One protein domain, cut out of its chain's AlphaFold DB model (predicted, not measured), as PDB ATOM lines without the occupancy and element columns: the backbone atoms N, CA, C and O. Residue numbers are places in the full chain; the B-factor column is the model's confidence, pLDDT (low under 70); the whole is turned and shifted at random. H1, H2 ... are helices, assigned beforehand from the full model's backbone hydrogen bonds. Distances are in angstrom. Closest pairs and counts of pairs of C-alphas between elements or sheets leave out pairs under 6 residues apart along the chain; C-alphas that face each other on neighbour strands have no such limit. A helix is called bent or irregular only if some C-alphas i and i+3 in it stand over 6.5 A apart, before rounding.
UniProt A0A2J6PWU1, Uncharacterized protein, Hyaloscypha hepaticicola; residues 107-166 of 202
ATOM      1  N   ASN A 107     132.171 111.028 157.496       75.44
ATOM      2  CA  ASN A 107     130.726 110.801 157.403       75.44
ATOM      3  C   ASN A 107     130.342 109.319 157.286       75.44
ATOM      4  O   ASN A 107     129.163 108.983 157.380       75.44
ATOM      5  N   GLN A 108     131.321 108.440 157.084       81.50
ATOM      6  CA  GLN A 108     131.111 107.005 156.929       81.50
ATOM      7  C   GLN A 108     130.950 106.312 158.292       81.50
ATOM      8  O   GLN A 108     131.357 106.867 159.321       81.50
ATOM      9  N   PRO A 109     130.377 105.093 158.346       84.06
ATOM     10  CA  PRO A 109     130.323 104.314 159.577       84.06
ATOM     11  C   PRO A 109     131.722 104.077 160.160       84.06
ATOM     12  O   PRO A 109     132.720 104.009 159.444       84.06
ATOM     13  N   PHE A 110     131.795 103.909 161.483       84.25
ATOM     14  CA  PHE A 110     133.067 103.719 162.189       84.25
ATOM     15  C   PHE A 110     133.892 102.542 161.664       84.25
ATOM     16  O   PHE A 110     135.111 102.607 161.735       84.25
ATOM     17  N   ASP A 111     133.251 101.496 161.143       86.81
ATOM     18  CA  ASP A 111     133.950 100.346 160.566       86.81
ATOM     19  C   ASP A 111     134.760 100.756 159.324       86.81
ATOM     20  O   ASP A 111     135.959 100.493 159.270       86.81
ATOM     21  N   ALA A 112     134.164 101.539 158.419       87.06
ATOM     22  CA  ALA A 112     134.856 102.093 157.253       87.06
ATOM     23  C   ALA A 112     135.973 103.077 157.646       87.06
ATOM     24  O   ALA A 112     137.037 103.093 157.035       87.06
ATOM     25  N   GLN A 113     135.773 103.881 158.698       87.19
ATOM     26  CA  GLN A 113     136.821 104.783 159.196       87.19
ATOM     27  C   GLN A 113     138.007 104.024 159.804       87.19
ATOM     28  O   GLN A 113     139.153 104.450 159.665       87.19
ATOM     29  N   ILE A 114     137.736 102.920 160.504       90.00
ATOM     30  CA  ILE A 114     138.767 102.064 161.102       90.00
ATOM     31  C   ILE A 114     139.601 101.400 160.012       90.00
ATOM     32  O   ILE A 114     140.824 101.371 160.140       90.00
ATOM     33  N   GLU A 115     138.949 100.903 158.962       91.69
ATOM     34  CA  GLU A 115     139.601 100.280 157.812       91.69
ATOM     35  C   GLU A 115     140.441 101.297 157.030       91.69
ATOM     36  O   GLU A 115     141.635 101.087 156.843       91.69
ATOM     37  N   PHE A 116     139.874 102.461 156.701       91.19
ATOM     38  CA  PHE A 116     140.574 103.516 155.961       91.19
ATOM     39  C   PHE A 116     141.840 104.017 156.675       91.19
ATOM     40  O   PHE A 116     142.886 104.190 156.054       91.19
ATOM     41  N   HIS A 117     141.767 104.239 157.993       89.12
ATOM     42  CA  HIS A 117     142.899 104.734 158.793       89.12
ATOM     43  C   HIS A 117     143.746 103.613 159.417       89.12
ATOM     44  O   HIS A 117     144.613 103.898 160.246       89.12
ATOM     45  N   ASN A 118     143.492 102.347 159.061       92.31
ATOM     46  CA  ASN A 118     144.182 101.162 159.584       92.31
ATOM     47  C   ASN A 118     144.312 101.149 161.120       92.31
ATOM     48  O   ASN A 118     145.366 100.857 161.695       92.31
ATOM     49  N   ILE A 119     143.234 101.508 161.823       91.00
ATOM     50  CA  ILE A 119     143.277 101.672 163.277       91.00
ATOM     51  C   ILE A 119     143.186 100.290 163.944       91.00
ATOM     52  O   ILE A 119     142.198  99.583 163.759       91.00
ATOM     53  N   PRO A 120     144.139  99.890 164.810       91.81
ATOM     54  CA  PRO A 120     144.204  98.529 165.351       91.81
ATOM     55  C   PRO A 120     143.248  98.309 166.542       91.81
ATOM     56  O   PRO A 120     143.655  97.817 167.606       91.81
ATOM     57  N   VAL A 121     141.983  98.713 166.401       91.31
ATOM     58  CA  VAL A 121     140.927  98.569 167.412       91.31
ATOM     59  C   VAL A 121     139.579  98.229 166.786       91.31
ATOM     60  O   VAL A 121     139.284  98.589 165.657       91.31
ATOM     61  N   LYS A 122     138.716  97.582 167.574       91.19
ATOM     62  CA  LYS A 122     137.331  97.303 167.177       91.19
ATOM     63  C   LYS A 122     136.441  98.537 167.352       91.19
ATOM     64  O   LYS A 122     136.665  99.339 168.265       91.19
ATOM     65  N   ARG A 123     135.342  98.593 166.594       88.25
ATOM     66  CA  ARG A 123     134.308  99.645 166.623       88.25
ATOM     67  C   ARG A 123     133.937 100.157 168.013       88.25
ATOM     68  O   ARG A 123     133.982 101.351 168.285       88.25
ATOM     69  N   ARG A 124     133.608  99.247 168.937       88.19
ATOM     70  CA  ARG A 124     133.191  99.602 170.307       88.19
ATOM     71  C   ARG A 124     134.290 100.334 171.079       88.19
ATOM     72  O   ARG A 124     134.019 101.290 171.802       88.19
ATOM     73  N   GLN A 125     135.531  99.869 170.948       89.19
ATOM     74  CA  GLN A 125     136.678 100.484 171.611       89.19
ATOM     75  C   GLN A 125     136.983 101.852 171.000       89.19
ATOM     76  O   GLN A 125     137.265 102.798 171.734       89.19
ATOM     77  N   PHE A 126     136.876 101.954 169.677       87.69
ATOM     78  CA  PHE A 126     137.037 103.195 168.937       87.69
ATOM     79  C   PHE A 126     136.021 104.261 169.366       87.69
ATOM     80  O   PHE A 126     136.415 105.347 169.786       87.69
ATOM     81  N   GLN A 127     134.732 103.915 169.395       86.50
ATOM     82  CA  GLN A 127     133.659 104.816 169.821       86.50
ATOM     83  C   GLN A 127     133.852 105.308 171.261       86.50
ATOM     84  O   GLN A 127     133.707 106.498 171.541       86.50
ATOM     85  N   LYS A 128     134.223 104.408 172.184       86.81
ATOM     86  CA  LYS A 128     134.528 104.783 173.571       86.81
ATOM     87  C   LYS A 128     135.678 105.792 173.631       86.81
ATOM     88  O   LYS A 128     135.592 106.768 174.369       86.81
ATOM     89  N   LYS A 129     136.736 105.576 172.843       87.94
ATOM     90  CA  LYS A 129     137.914 106.453 172.821       87.94
ATOM     91  C   LYS A 129     137.650 107.806 172.180       87.94
ATOM     92  O   LYS A 129     138.190 108.791 172.673       87.94
ATOM     93  N   LEU A 130     136.822 107.864 171.141       86.00
ATOM     94  CA  LEU A 130     136.344 109.134 170.600       86.00
ATOM     95  C   LEU A 130     135.565 109.890 171.677       86.00
ATOM     96  O   LEU A 130     136.005 110.961 172.076       86.00
ATOM     97  N   LYS A 131     134.541 109.267 172.279       83.88
ATOM     98  CA  LYS A 131     133.729 109.882 173.345       83.88
ATOM     99  C   LYS A 131     134.575 110.473 174.482       83.88
ATOM    100  O   LYS A 131     134.324 111.595 174.909       83.88
ATOM    101  N   GLU A 132     135.570 109.724 174.960       85.25
ATOM    102  CA  GLU A 132     136.485 110.159 176.027       85.25
ATOM    103  C   GLU A 132     137.337 111.378 175.633       85.25
ATOM    104  O   GLU A 132     137.642 112.210 176.480       85.25
ATOM    105  N   ASN A 133     137.746 111.485 174.366       84.81
ATOM    106  CA  ASN A 133     138.699 112.500 173.913       84.81
ATOM    107  C   ASN A 133     138.056 113.699 173.202       84.81
ATOM    108  O   ASN A 133     138.757 114.679 172.947       84.81
ATOM    109  N   THR A 134     136.764 113.626 172.877       74.81
ATOM    110  CA  THR A 134     136.038 114.627 172.081       74.81
ATOM    111  C   THR A 134     134.807 115.157 172.829       74.81
ATOM    112  O   THR A 134     133.717 115.247 172.267       74.81
ATOM    113  N   ASN A 135     134.970 115.462 174.124       75.12
ATOM    114  CA  ASN A 135     133.947 116.050 175.007       75.12
ATOM    115  C   ASN A 135     132.577 115.347 174.953       75.12
ATOM    116  O   ASN A 135     131.534 115.990 174.959       75.12
ATOM    117  N   GLY A 136     132.556 114.014 174.878       65.81
ATOM    118  CA  GLY A 136     131.305 113.257 174.880       65.81
ATOM    119  C   GLY A 136     130.614 113.119 173.520       65.81
ATOM    120  O   GLY A 136     129.574 112.461 173.465       65.81
ATOM    121  N   GLY A 137     131.187 113.642 172.429       61.84
ATOM    122  CA  GLY A 137     130.660 113.464 171.072       61.84
ATOM    123  C   GLY A 137     130.566 111.982 170.687       61.84
ATOM    124  O   GLY A 137     131.577 111.335 170.426       61.84
ATOM    125  N   GLN A 138     129.353 111.418 170.696       53.53
ATOM    126  CA  GLN A 138     129.111 109.995 170.404       53.53
ATOM    127  C   GLN A 138     128.866 109.708 168.922       53.53
ATOM    128  O   GLN A 138     129.119 108.590 168.472       53.53
ATOM    129  N   ILE A 139     128.338 110.693 168.196       53.19
ATOM    130  CA  ILE A 139     127.887 110.571 166.813       53.19
ATOM    131  C   ILE A 139     128.224 111.895 166.130       53.19
ATOM    132  O   ILE A 139     127.491 112.869 166.253       53.19
ATOM    133  N   TYR A 140     129.343 111.944 165.412       53.72
ATOM    134  CA  TYR A 140     129.584 113.012 164.446       53.72
ATOM    135  C   TYR A 140     128.970 112.588 163.116       53.72
ATOM    136  O   TYR A 140     129.685 112.299 162.165       53.72
ATOM    137  N   LYS A 141     127.636 112.524 163.048       48.78
ATOM    138  CA  LYS A 141     126.993 112.718 161.750       48.78
ATOM    139  C   LYS A 141     127.276 114.179 161.430       48.78
ATOM    140  O   LYS A 141     126.818 115.045 162.175       48.78
ATOM    141  N   ALA A 142     128.096 114.470 160.420       49.28
ATOM    142  CA  ALA A 142     128.065 115.816 159.864       49.28
ATOM    143  C   ALA A 142     126.594 116.146 159.595       49.28
ATOM    144  O   ALA A 142     125.843 115.260 159.172       49.28
ATOM    145  N   ALA A 143     126.172 117.371 159.911       44.47
ATOM    146  CA  ALA A 143     124.870 117.833 159.467       44.47
ATOM    147  C   ALA A 143     124.845 117.611 157.953       44.47
ATOM    148  O   ALA A 143     125.627 118.223 157.224       44.47
ATOM    149  N   PHE A 144     124.048 116.643 157.501       43.75
ATOM    150  CA  PHE A 144     123.851 116.410 156.083       43.75
ATOM    151  C   PHE A 144     123.097 117.636 155.588       43.75
ATOM    152  O   PHE A 144     121.876 117.724 155.712       43.75
ATOM    153  N   VAL A 145     123.831 118.612 155.064       52.28
ATOM    154  CA  VAL A 145     123.254 119.681 154.261       52.28
ATOM    155  C   VAL A 145     122.857 119.008 152.949       52.28
ATOM    156  O   VAL A 145     123.621 118.961 151.994       52.28
ATOM    157  N   LYS A 146     121.688 118.352 152.948       51.28
ATOM    158  CA  LYS A 146     121.173 117.578 151.804       51.28
ATOM    159  C   LYS A 146     120.974 118.466 150.570       51.28
ATOM    160  O   LYS A 146     120.973 117.970 149.450       51.28
ATOM    161  N   LYS A 147     120.790 119.767 150.791       62.69
ATOM    162  CA  LYS A 147     120.717 120.806 149.769       62.69
ATOM    163  C   LYS A 147     121.574 121.970 150.238       62.69
ATOM    164  O   LYS A 147     121.302 122.512 151.311       62.69
ATOM    165  N   GLU A 148     122.582 122.343 149.459       68.94
ATOM    166  CA  GLU A 148     123.194 123.661 149.614       68.94
ATOM    167  C   GLU A 148     122.078 124.703 149.502       68.94
ATOM    168  O   GLU A 148     121.243 124.643 148.595       68.94
ATOM    169  N   ILE A 149     121.988 125.600 150.486       72.88
ATOM    170  CA  ILE A 149     121.016 126.690 150.436       72.88
ATOM    171  C   ILE A 149     121.443 127.562 149.256       72.88
ATOM    172  O   ILE A 149     122.569 128.060 149.245       72.88
ATOM    173  N   SER A 150     120.569 127.716 148.258       79.88
ATOM    174  CA  SER A 150     120.833 128.625 147.142       79.88
ATOM    175  C   SER A 150     121.115 130.031 147.682       79.88
ATOM    176  O   SER A 150     120.560 130.415 148.712       79.88
ATOM    177  N   GLY A 151     121.953 130.812 146.992       84.19
ATOM    178  CA  GLY A 151     122.262 132.189 147.411       84.19
ATOM    179  C   GLY A 151     120.991 132.998 147.685       84.19
ATOM    180  O   GLY A 151     120.834 133.547 148.765       84.19
ATOM    181  N   LYS A 152     120.005 132.893 146.786       86.62
ATOM    182  CA  LYS A 152     118.692 133.528 146.939       86.62
ATOM    183  C   LYS A 152     117.959 133.124 148.226       86.62
ATOM    184  O   LYS A 152     117.538 133.990 148.981       86.62
ATOM    185  N   ASN A 153     117.853 131.826 148.526       84.56
ATOM    186  CA  ASN A 153     117.184 131.372 149.752       84.56
ATOM    187  C   ASN A 153     117.957 131.776 151.013       84.56
ATOM    188  O   ASN A 153     117.372 131.888 152.088       84.56
ATOM    189  N   ARG A 154     119.282 131.925 150.916       85.94
ATOM    190  CA  ARG A 154     120.099 132.419 152.024       85.94
ATOM    191  C   ARG A 154     119.779 133.885 152.292       85.94
ATOM    192  O   ARG A 154     119.546 134.222 153.448       85.94
ATOM    193  N   ASP A 155     119.722 134.702 151.250       88.81
ATOM    194  CA  ASP A 155     119.435 136.132 151.360       88.81
ATOM    195  C   ASP A 155     118.011 136.371 151.880       88.81
ATOM    196  O   ASP A 155     117.827 137.144 152.814       88.81
ATOM    197  N   GLU A 156     117.020 135.618 151.390       91.69
ATOM    198  CA  GLU A 156     115.638 135.662 151.897       91.69
ATOM    199  C   GLU A 156     115.550 135.288 153.384       91.69
ATOM    200  O   GLU A 156     114.826 135.922 154.148       91.69
ATOM    201  N   ARG A 157     116.316 134.283 153.829       88.12
ATOM    202  CA  ARG A 157     116.367 133.896 155.248       88.12
ATOM    203  C   ARG A 157     117.021 134.960 156.120       88.12
ATOM    204  O   ARG A 157     116.596 135.137 157.258       88.12
ATOM    205  N   VAL A 158     118.064 135.620 155.618       89.94
ATOM    206  CA  VAL A 158     118.726 136.721 156.330       89.94
ATOM    207  C   VAL A 158     117.778 137.911 156.431       89.94
ATOM    208  O   VAL A 158     117.580 138.406 157.534       89.94
ATOM    209  N   ALA A 159     117.128 138.293 155.329       90.88
ATOM    210  CA  ALA A 159     116.150 139.375 155.298       90.88
ATOM    211  C   ALA A 159     114.978 139.113 156.256       90.88
ATOM    212  O   ALA A 159     114.674 139.959 157.088       90.88
ATOM    213  N   TYR A 160     114.399 137.907 156.221       89.56
ATOM    214  CA  TYR A 160     113.360 137.498 157.169       89.56
ATOM    215  C   TYR A 160     113.861 137.566 158.623       89.56
ATOM    216  O   TYR A 160     113.176 138.057 159.515       89.56
ATOM    217  N   GLY A 161     115.085 137.101 158.881       87.12
ATOM    218  CA  GLY A 161     115.687 137.178 160.209       87.12
ATOM    219  C   GLY A 161     115.851 138.612 160.714       87.12
ATOM    220  O   GLY A 161     115.568 138.863 161.880       87.12
ATOM    221  N   GLU A 162     116.290 139.540 159.862       90.44
ATOM    222  CA  GLU A 162     116.456 140.953 160.219       90.44
ATOM    223  C   GLU A 162     115.118 141.674 160.406       90.44
ATOM    224  O   GLU A 162     114.950 142.378 161.399       90.44
ATOM    225  N   GLU A 163     114.153 141.449 159.515       91.12
ATOM    226  CA  GLU A 163     112.832 142.091 159.537       91.12
ATOM    227  C   GLU A 163     112.044 141.781 160.820       91.12
ATOM    228  O   GLU A 163     111.365 142.650 161.375       91.12
ATOM    229  N   TYR A 164     112.164 140.550 161.330       87.06
ATOM    230  CA  TYR A 164     111.379 140.074 162.472       87.06
ATOM    231  C   TYR A 164     112.182 139.943 163.779       87.06
ATOM    232  O   TYR A 164     111.629 139.517 164.794       87.06
ATOM    233  N   LYS A 165     113.463 140.348 163.800       85.62
ATOM    234  CA  LYS A 165     114.365 140.207 164.963       85.62
ATOM    235  C   LYS A 165     113.867 140.908 166.227       85.62
ATOM    236  O   LYS A 165     114.063 140.400 167.327       85.62
ATOM    237  N   GLU A 166     113.276 142.088 166.070       88.81
ATOM    238  CA  GLU A 166     112.841 142.946 167.185       88.81
ATOM    239  C   GLU A 166     111.357 142.775 167.522       88.81
ATOM    240  O   GLU A 166     110.840 143.417 168.436       88.81
TER     241      GLU A 166
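AT A GLANCE: This is residues 107 to 166 of the 202 residues of an uncharacterized protein of Hyaloscypha hepaticicola (UniProt A0A2J6PWU1). The model looks like a lone helix, H3, at one end of a long winding tether, residues 134 to 150, which has no named element, with a small L of two helices, H1 and H2, at the other end. H3 touches no helix, and its residues 151 to 156 and 158 to 164 stick out, while H1 and H2 touch each other with their lines about perpendicular, at 85 degrees; H3 shares no core with them. The printed part has 60 residues with three named helices, in the order H1, H2, H3 along the chain, and no named strand; the class is all helix. The whole is extended, with a radius of gyration of the C-alphas of 18.9 A, and its outline is a rod spanning 53 by 24 by 12 A, with the tether and H3 making much of the length.

IN THESE COORDINATES: The longest helix is H3, residues 151 to 164, from Gly 151 to Tyr 164, 14 residues. Its C-alpha 151 is at (122.262, 132.189, 147.411) and its C-alpha 164 is at (111.379, 140.074, 162.472), 20.2 A from first to last. H2 is residues 123 to 133, from Arg 123 to Asn 133, and measures 15.4 A from first to last C-alpha. H1 is residues 110 to 116, from Phe 110 to Phe 116, and measures 9.8 A; its C-alpha 110 is at (133.067, 103.719, 162.189). The mean pLDDT is 88 for H3, 87 for H2 and 88 for H1. None of the three helices is bent or irregular.

HOW THE PARTS SIT: H3 touches no helix. H3 and H2 are apart, with no C-alpha of the one within 8 A of the other, though they follow each other in the chain. H3 and H1 are apart by the same test. Residues 150 to 156, of which 151 to 156 belong to H3, stand free, and so do residues 158 to 166, of which 158 to 164 belong to H3: no C-alpha 8 or more residues away along the chain lies within 10 A of theirs. At the other end of the printed part H1 and H2 touch, with 5 pairs of C-alphas within 8 A. The closest C-alphas of these two helices are those of Asp 111 and Arg 123, 6.1 A apart. The centres of H1 and H2 are 12.9 A apart. Their lines are about perpendicular, at 85 degrees. In H1, H2 and H3 every O i to N i+4 pair inside the helix is within hydrogen-bond range.

THE WHOLE: The two C-alphas farthest apart are those of Pro 120 and Glu 166, 54.4 A. The C-alphas of the first and last printed residues, Asn 107 and Glu 166, are 38.1 A apart. Without the stretches that stand free, 44 residues remain, spanning 45 by 23 by 12 A, with a radius of gyration of 13.0 A. The link from H2 to H3 is long, with 17 residues, 134 to 150, and no named element; their C-alphas lie 2 to 20 A from the mean of the C-alphas. The link from H1 to H2 is short but not tight, with 6 residues between them. The printed part has no cut and runs from 107 to 166, in a full chain of 202 residues. The mean pLDDT of the printed part is 79.7. Confidence is low, under 70, at 13 residues, 136 to 148, which lie in the long link.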